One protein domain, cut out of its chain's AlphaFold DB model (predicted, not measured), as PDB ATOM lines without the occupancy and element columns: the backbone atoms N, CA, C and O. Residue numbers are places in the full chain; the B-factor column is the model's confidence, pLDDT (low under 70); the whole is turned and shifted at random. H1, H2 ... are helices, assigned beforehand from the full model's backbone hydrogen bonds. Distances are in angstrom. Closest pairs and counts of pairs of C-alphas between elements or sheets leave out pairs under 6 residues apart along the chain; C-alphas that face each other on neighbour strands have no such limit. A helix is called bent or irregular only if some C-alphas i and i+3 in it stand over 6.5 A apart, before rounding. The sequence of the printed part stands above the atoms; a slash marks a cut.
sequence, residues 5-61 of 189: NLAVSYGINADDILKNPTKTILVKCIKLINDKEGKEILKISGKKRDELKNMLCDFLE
ATOM      1  N   ASN A   5      26.213  19.461  44.687       61.09
ATOM      2  CA  ASN A   5      27.028  20.580  44.192       61.09
ATOM      3  C   ASN A   5      28.107  20.191  43.171       61.09
ATOM      4  O   ASN A   5      28.389  20.991  42.280       61.09
ATOM      5  N   LEU A   6      28.699  18.995  43.257       79.75
ATOM      6  CA  LEU A   6      29.816  18.642  42.375       79.75
ATOM      7  C   LEU A   6      29.345  18.170  40.992       79.75
ATOM      8  O   LEU A   6      29.864  18.627  39.987       79.75
ATOM      9  N   ALA A   7      28.305  17.338  40.894       84.75
ATOM     10  CA  ALA A   7      27.764  16.945  39.585       84.75
ATOM     11  C   ALA A   7      27.248  18.150  38.777       84.75
ATOM     12  O   ALA A   7      27.533  18.268  37.585       84.75
ATOM     13  N   VAL A   8      26.575  19.095  39.447       85.62
ATOM     14  CA  VAL A   8      26.095  20.340  38.826       85.62
ATOM     15  C   VAL A   8      27.256  21.191  38.311       85.62
ATOM     16  O   VAL A   8      27.142  21.759  37.225       85.62
ATOM     17  N   SER A   9      28.393  21.239  39.017       88.81
ATOM     18  CA  SER A   9      29.554  22.002  38.545       88.81
ATOM     19  C   SER A   9      30.115  21.457  37.228       88.81
ATOM     20  O   SER A   9      30.624  22.245  36.438       88.81
ATOM     21  N   TYR A  10      29.956  20.166  36.925       90.25
ATOM     22  CA  TYR A  10      30.326  19.561  35.635       90.25
ATOM     23  C   TYR A  10      29.185  19.538  34.603       90.25
ATOM     24  O   TYR A  10      29.360  18.991  33.516       90.25
ATOM     25  N   GLY A  11      28.019  20.124  34.907       90.81
ATOM     26  CA  GLY A  11      26.846  20.078  34.026       90.81
ATOM     27  C   GLY A  11      26.233  18.677  33.908       90.81
ATOM     28  O   GLY A  11      25.634  18.346  32.887       90.81
ATOM     29  N   ILE A  12      26.412  17.839  34.932       91.88
ATOM     30  CA  ILE A  12      25.952  16.451  34.961       91.88
ATOM     31  C   ILE A  12      24.723  16.339  35.863       91.88
ATOM     32  O   ILE A  12      24.743  16.753  37.024       91.88
ATOM     33  N   ASN A  13      23.663  15.714  35.352       88.31
ATOM     34  CA  ASN A  13      22.530  15.321  36.176       88.31
ATOM     35  C   ASN A  13      22.877  14.037  36.949       88.31
ATOM     36  O   ASN A  13      23.198  13.011  36.354       88.31
ATOM     37  N   ALA A  14      22.804  14.074  38.280       83.44
ATOM     38  CA  ALA A  14      23.100  12.914  39.123       83.44
ATOM     39  C   ALA A  14      22.200  11.702  38.813       83.44
ATOM     40  O   ALA A  14      22.644  10.557  38.927       83.44
ATOM     41  N   ASP A  15      20.959  11.936  38.381       83.81
ATOM     42  CA  ASP A  15      20.028  10.865  38.020       83.81
ATOM     43  C   ASP A  15      20.523  10.039  36.827       83.81
ATOM     44  O   ASP A  15      20.334   8.820  36.827       83.81
ATOM     45  N   ASP A  16      21.244  10.663  35.888       87.44
ATOM     46  CA  ASP A  16      21.847   9.993  34.729       87.44
ATOM     47  C   ASP A  16      22.907   8.963  35.142       87.44
ATOM     48  O   ASP A  16      23.267   8.091  34.356       87.44
ATOM     49  N   ILE A  17      23.409   9.042  36.378       85.81
ATOM     50  CA  ILE A  17      24.389   8.111  36.945       85.81
ATOM     51  C   ILE A  17      23.705   7.149  37.924       85.81
ATOM     52  O   ILE A  17      24.024   5.958  37.969       85.81
ATOM     53  N   LEU A  18      22.754   7.632  38.723       81.31
ATOM     54  CA  LEU A  18      22.154   6.848  39.800       81.31
ATOM     55  C   LEU A  18      21.066   5.880  39.300       81.31
ATOM     56  O   LEU A  18      21.071   4.711  39.710       81.31
ATOM     57  N   LYS A  19      20.195   6.296  38.368       81.81
ATOM     58  CA  LYS A  19      18.998   5.546  37.932       81.81
ATOM     59  C   LYS A  19      19.283   4.566  36.785       81.81
ATOM     60  O   LYS A  19      18.946   4.814  35.638       81.81
ATOM     61  N   ASN A  20      19.888   3.422  37.116       76.12
ATOM     62  CA  ASN A  20      20.214   2.330  36.178       76.12
ATOM     63  C   ASN A  20      20.837   2.809  34.841       76.12
ATOM     64  O   ASN A  20      20.277   2.588  33.766       76.12
ATOM     65  N   PRO A  21      22.008   3.462  34.896       87.25
ATOM     66  CA  PRO A  21      22.596   4.123  33.741       87.25
ATOM     67  C   PRO A  21      23.057   3.122  32.679       87.25
ATOM     68  O   PRO A  21      23.493   2.006  32.989       87.25
ATOM     69  N   THR A  22      23.039   3.545  31.415       93.81
ATOM     70  CA  THR A  22      23.708   2.816  30.331       93.81
ATOM     71  C   THR A  22      25.207   3.123  30.332       93.81
ATOM     72  O   THR A  22      25.645   4.172  30.806       93.81
ATOM     73  N   LYS A  23      26.028   2.228  29.761       93.69
ATOM     74  CA  LYS A  23      27.478   2.468  29.634       93.69
ATOM     75  C   LYS A  23      27.773   3.764  28.863       93.69
ATOM     76  O   LYS A  23      28.684   4.494  29.231       93.69
ATOM     77  N   THR A  24      26.982   4.058  27.832       96.12
ATOM     78  CA  THR A  24      27.115   5.257  26.994       96.12
ATOM     79  C   THR A  24      26.922   6.544  27.790       96.12
ATOM     80  O   THR A  24      27.730   7.462  27.657       96.12
ATOM     81  N   ILE A  25      25.903   6.598  28.655       95.94
ATOM     82  CA  ILE A  25      25.648   7.761  29.519       95.94
ATOM     83  C   ILE A  25      26.838   7.995  30.459       95.94
ATOM     84  O   ILE A  25      27.359   9.103  30.533       95.94
ATOM     85  N   LEU A  26      27.348   6.934  31.090       95.62
ATOM     86  CA  LEU A  26      28.502   7.024  31.990       95.62
ATOM     87  C   LEU A  26      29.763   7.521  31.270       95.62
ATOM     88  O   LEU A  26      30.474   8.386  31.773       95.62
ATOM     89  N   VAL A  27      30.031   7.015  30.064       96.50
ATOM     90  CA  VAL A  27      31.161   7.484  29.247       96.50
ATOM     91  C   VAL A  27      31.013   8.967  28.902       96.50
ATOM     92  O   VAL A  27      32.001   9.696  28.956       96.50
ATOM     93  N   LYS A  28      29.798   9.432  28.588       97.00
ATOM     94  CA  LYS A  28      29.527  10.849  28.311       97.00
ATOM     95  C   LYS A  28      29.829  11.727  29.531       97.00
ATOM     96  O   LYS A  28      30.531  12.721  29.386       97.00
ATOM     97  N   CYS A  29      29.372  11.336  30.720       96.06
ATOM     98  CA  CYS A  29      29.674  12.044  31.967       96.06
ATOM     99  C   CYS A  29      31.185  12.108  32.251       96.06
ATOM    100  O   CYS A  29      31.697  13.160  32.619       96.06
ATOM    101  N   ILE A  30      31.913  11.006  32.039       96.38
ATOM    102  CA  ILE A  30      33.369  10.969  32.243       96.38
ATOM    103  C   ILE A  30      34.100  11.899  31.272       96.38
ATOM    104  O   ILE A  30      35.014  12.606  31.686       96.38
ATOM    105  N   LYS A  31      33.689  11.928  29.999       96.12
ATOM    106  CA  LYS A  31      34.260  12.857  29.016       96.12
ATOM    107  C   LYS A  31      34.050  14.310  29.437       96.12
ATOM    108  O   LYS A  31      35.025  15.038  29.493       96.12
ATOM    109  N   LEU A  32      32.837  14.682  29.857       95.88
ATOM    110  CA  LEU A  32      32.553  16.037  30.355       95.88
ATOM    111  C   LEU A  32      33.472  16.451  31.513       95.88
ATOM    112  O   LEU A  32      33.938  17.586  31.551       95.88
ATOM    113  N   ILE A  33      33.751  15.531  32.442       95.62
ATOM    114  CA  ILE A  33      34.687  15.774  33.545       95.62
ATOM    115  C   ILE A  33      36.107  15.981  33.014       95.62
ATOM    116  O   ILE A  33      36.723  16.996  33.322       95.62
ATOM    117  N   ASN A  34      36.621  15.052  32.204       95.62
ATOM    118  CA  ASN A  34      37.985  15.135  31.676       95.62
ATOM    119  C   ASN A  34      38.197  16.390  30.812       95.62
ATOM    120  O   ASN A  34      39.233  17.043  30.926       95.62
ATOM    121  N   ASP A  35      37.206  16.748  29.991       95.38
ATOM    122  CA  ASP A  35      37.228  17.940  29.141       95.38
ATOM    123  C   ASP A  35      37.277  19.214  29.993       95.38
ATOM    124  O   ASP A  35      38.070  20.114  29.727       95.38
ATOM    125  N   LYS A  36      36.476  19.278  31.066       94.69
ATOM    126  CA  LYS A  36      36.445  20.434  31.973       94.69
ATOM    127  C   LYS A  36      37.719  20.578  32.810       94.69
ATOM    128  O   LYS A  36      38.136  21.696  33.095       94.69
ATOM    129  N   GLU A  37      38.335  19.462  33.184       93.44
ATOM    130  CA  GLU A  37      39.602  19.430  33.924       93.44
ATOM    131  C   GLU A  37      40.828  19.626  33.017       93.44
ATOM    132  O   GLU A  37      41.939  19.812  33.512       93.44
ATOM    133  N   GLY A  38      40.650  19.563  31.691       93.94
ATOM    134  CA  GLY A  38      41.730  19.671  30.706       93.94
ATOM    135  C   GLY A  38      42.715  18.495  30.723       93.94
ATOM    136  O   GLY A  38      43.814  18.607  30.180       93.94
ATOM    137  N   LYS A  39      42.362  17.375  31.369       92.75
ATOM    138  CA  LYS A  39      43.196  16.166  31.489       92.75
ATOM    139  C   LYS A  39      42.356  14.926  31.787       92.75
ATOM    140  O   LYS A  39      41.245  15.016  32.300       92.75
ATOM    141  N   GLU A  40      42.916  13.744  31.523       94.00
ATOM    142  CA  GLU A  40      42.279  12.476  31.896       94.00
ATOM    143  C   GLU A  40      42.346  12.272  33.420       94.00
ATOM    144  O   GLU A  40      43.339  11.788  33.961       94.00
ATOM    145  N   ILE A  41      41.274  12.647  34.121       93.50
ATOM    146  CA  ILE A  41      41.084  12.350  35.548       93.50
ATOM    147  C   ILE A  41      40.468  10.963  35.734       93.50
ATOM    148  O   ILE A  41      40.836  10.218  36.644       93.50
ATOM    149  N   LEU A  42      39.524  10.605  34.863       92.69
ATOM    150  CA  LEU A  42      38.774   9.357  34.916       92.69
ATOM    151  C   LEU A  42      39.002   8.548  33.636       92.69
ATOM    152  O   LEU A  42      38.605   8.946  32.541       92.69
ATOM    153  N   LYS A  43      39.612   7.369  33.788       93.62
ATOM    154  CA  LYS A  43      39.949   6.468  32.679       93.62
ATOM    155  C   LYS A  43      38.766   5.592  32.259       93.62
ATOM    156  O   LYS A  43      38.188   4.880  33.081       93.62
ATOM    157  N   ILE A  44      38.453   5.582  30.962       94.12
ATOM    158  CA  ILE A  44      37.338   4.797  30.395       94.12
ATOM    159  C   ILE A  44      37.778   3.394  29.942       94.12
ATOM    160  O   ILE A  44      37.004   2.434  30.015       94.12
ATOM    161  N   SER A  45      39.005   3.258  29.432       90.56
ATOM    162  CA  SER A  45      39.442   2.044  28.737       90.56
ATOM    163  C   SER A  45      39.491   0.818  29.655       90.56
ATOM    164  O   SER A  45      39.939   0.874  30.800       90.56
ATOM    165  N   GLY A  46      38.979  -0.306  29.145       88.50
ATOM    166  CA  GLY A  46      38.927  -1.582  29.866       88.50
ATOM    167  C   GLY A  46      37.872  -1.673  30.975       88.50
ATOM    168  O   GLY A  46      37.758  -2.727  31.592       88.50
ATOM    169  N   LYS A  47      37.082  -0.619  31.231       90.12
ATOM    170  CA  LYS A  47      36.100  -0.605  32.325       90.12
ATOM    171  C   LYS A  47      34.714  -1.108  31.913       90.12
ATOM    172  O   LYS A  47      34.180  -0.774  30.841       90.12
ATOM    173  N   LYS A  48      34.101  -1.904  32.792       91.94
ATOM    174  CA  LYS A  48      32.699  -2.349  32.709       91.94
ATOM    175  C   LYS A  48      31.753  -1.246  33.192       91.94
ATOM    176  O   LYS A  48      32.162  -0.309  33.870       91.94
ATOM    177  N   ARG A  49      30.462  -1.362  32.859       90.81
ATOM    178  CA  ARG A  49      29.425  -0.374  33.216       90.81
ATOM    179  C   ARG A  49      29.423  -0.040  34.711       90.81
ATOM    180  O   ARG A  49      29.466   1.130  35.069       90.81
ATOM    181  N   ASP A  50      29.415  -1.057  35.565       81.38
ATOM    182  CA  ASP A  50      29.330  -0.849  37.012       81.38
ATOM    183  C   ASP A  50      30.614  -0.222  37.575       81.38
ATOM    184  O   ASP A  50      30.556   0.557  38.519       81.38
ATOM    185  N   GLU A  51      31.774  -0.485  36.963       84.31
ATOM    186  CA  GLU A  51      33.035   0.170  37.330       84.31
ATOM    187  C   GLU A  51      33.021   1.658  36.968       84.31
ATOM    188  O   GLU A  51      33.397   2.480  37.798       84.31
ATOM    189  N   LEU A  52      32.533   2.012  35.774       91.81
ATOM    190  CA  LEU A  52      32.382   3.411  35.353       91.81
ATOM    191  C   LEU A  52      31.383   4.160  36.242       91.81
ATOM    192  O   LEU A  52      31.659   5.280  36.663       91.81
ATOM    193  N   LYS A  53      30.246   3.526  36.566       87.50
ATOM    194  CA  LYS A  53      29.244   4.084  37.484       87.50
ATOM    195  C   LYS A  53      29.869   4.359  38.843       87.50
ATOM    196  O   LYS A  53      29.721   5.450  39.376       87.50
ATOM    197  N   ASN A  54      30.599   3.383  39.373       80.69
ATOM    198  CA  ASN A  54      31.277   3.514  40.654       80.69
ATOM    199  C   ASN A  54      32.312   4.643  40.647       80.69
ATOM    200  O   ASN A  54      32.297   5.455  41.559       80.69
ATOM    201  N   MET A  55      33.156   4.732  39.614       87.69
ATOM    202  CA  MET A  55      34.142   5.811  39.483       87.69
ATOM    203  C   MET A  55      33.490   7.194  39.448       87.69
ATOM    204  O   MET A  55      33.965   8.107  40.112       87.69
ATOM    205  N   LEU A  56      32.399   7.347  38.692       89.00
ATOM    206  CA  LEU A  56      31.647   8.598  38.634       89.00
ATOM    207  C   LEU A  56      31.005   8.946  39.972       89.00
ATOM    208  O   LEU A  56      31.104  10.090  40.399       89.00
ATOM    209  N   CYS A  57      30.374   7.978  40.640       83.31
ATOM    210  CA  CYS A  57      29.813   8.211  41.964       83.31
ATOM    211  C   CYS A  57      30.894   8.602  42.975       83.31
ATOM    212  O   CYS A  57      30.665   9.502  43.774       83.31
ATOM    213  N   ASP A  58      32.066   7.968  42.920       79.62
ATOM    214  CA  ASP A  58      33.185   8.279  43.809       79.62
ATOM    215  C   ASP A  58      33.732   9.689  43.533       79.62
ATOM    216  O   ASP A  58      33.923  10.465  44.466       79.62
ATOM    217  N   PHE A  59      33.947  10.040  42.261       86.25
ATOM    218  CA  PHE A  59      34.484  11.343  41.865       86.25
ATOM    219  C   PHE A  59      33.518  12.494  42.154       86.25
ATOM    220  O   PHE A  59      33.932  13.541  42.636       86.25
ATOM    221  N   LEU A  60      32.230  12.297  41.873       85.25
ATOM    222  CA  LEU A  60      31.188  13.309  42.051       85.25
ATOM    223  C   LEU A  60      30.556  13.283  43.451       85.25
ATOM    224  O   LEU A  60      29.571  13.984  43.686       85.25
ATOM    225  N   GLU A  61      31.084  12.454  44.358       77.44
ATOM    226  CA  GLU A  61      30.554  12.208  45.704       77.44
ATOM    227  C   GLU A  61      29.051  11.860  45.723       77.44
ATOM    228  O   GLU A  61      28.311  12.186  46.659       77.44
TER     229      GLU A  61
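What this domain is: This is residues 5 to 61 of the 189 residues of an uncharacterized protein of Rhizophagus irregularis (strain DAOM 181602 / DAOM 197198 / MUCL 43194) (UniProt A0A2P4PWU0). Two helices running the same way, H3 and H4, make a narrow V that is closest near their first residues, and the short helix H2 packs on both near that closed end. H1, also short with five residues, touches no helix, and the long link of residues 38 to 48 runs back from the end of H3 to the start of H4. The printed part has 57 residues with four named helices in the order H1, H2, H3, H4 and no named strand, so it is all helix. It is compact and rounded, with a radius of gyration of the C-alphas of 10.1 A and spans of 24 by 23 by 17 A.

Where its parts are: Find C-alpha 5 at (27.028, 20.580, 44.192); there H1 begins, residues 5 to 9. Next comes H2, residues 15 to 18. From C-alpha 23 at (27.478, 2.468, 29.634), H3 runs 21.3 A through residues 23 to 37. H4, residues 49 to 59, runs 15.4 A and ends at C-alpha 59 at (34.484, 11.343, 41.865).

How they stand to each other: Look first at H3 and H4, which touch at a shallow tilt of 32 degrees, the same way; their closest C-alphas, those of Lys 23 and Arg 49, are 5.0 A apart. H2 touches H4, with the C-alphas of Ile 17 and Lys 53 closest at 6.3 A. H2 and H3 touch only at the corner, through residues 25 to 26 of H3, and the C-alphas of Ile 17 and Leu 26 are closest at 6.5 A. H1 is apart from H2, H3 and H4. In H1, H3 and H4 every O i to N i+4 pair is within hydrogen-bond range; H2 is too short for such a pair, and its one O i to N i+3 pair is within range.

The domain as a whole: The C-alphas of Asn 5 and Gly 46 are the two farthest apart, at 28.9 A. The printed part has no cut. The links H1 to H2 and H2 to H3 are tight, and the link H3 to H4 is long, with 11 residues. The mean pLDDT of the printed part is 89.1, and residue 5 is the one under 70.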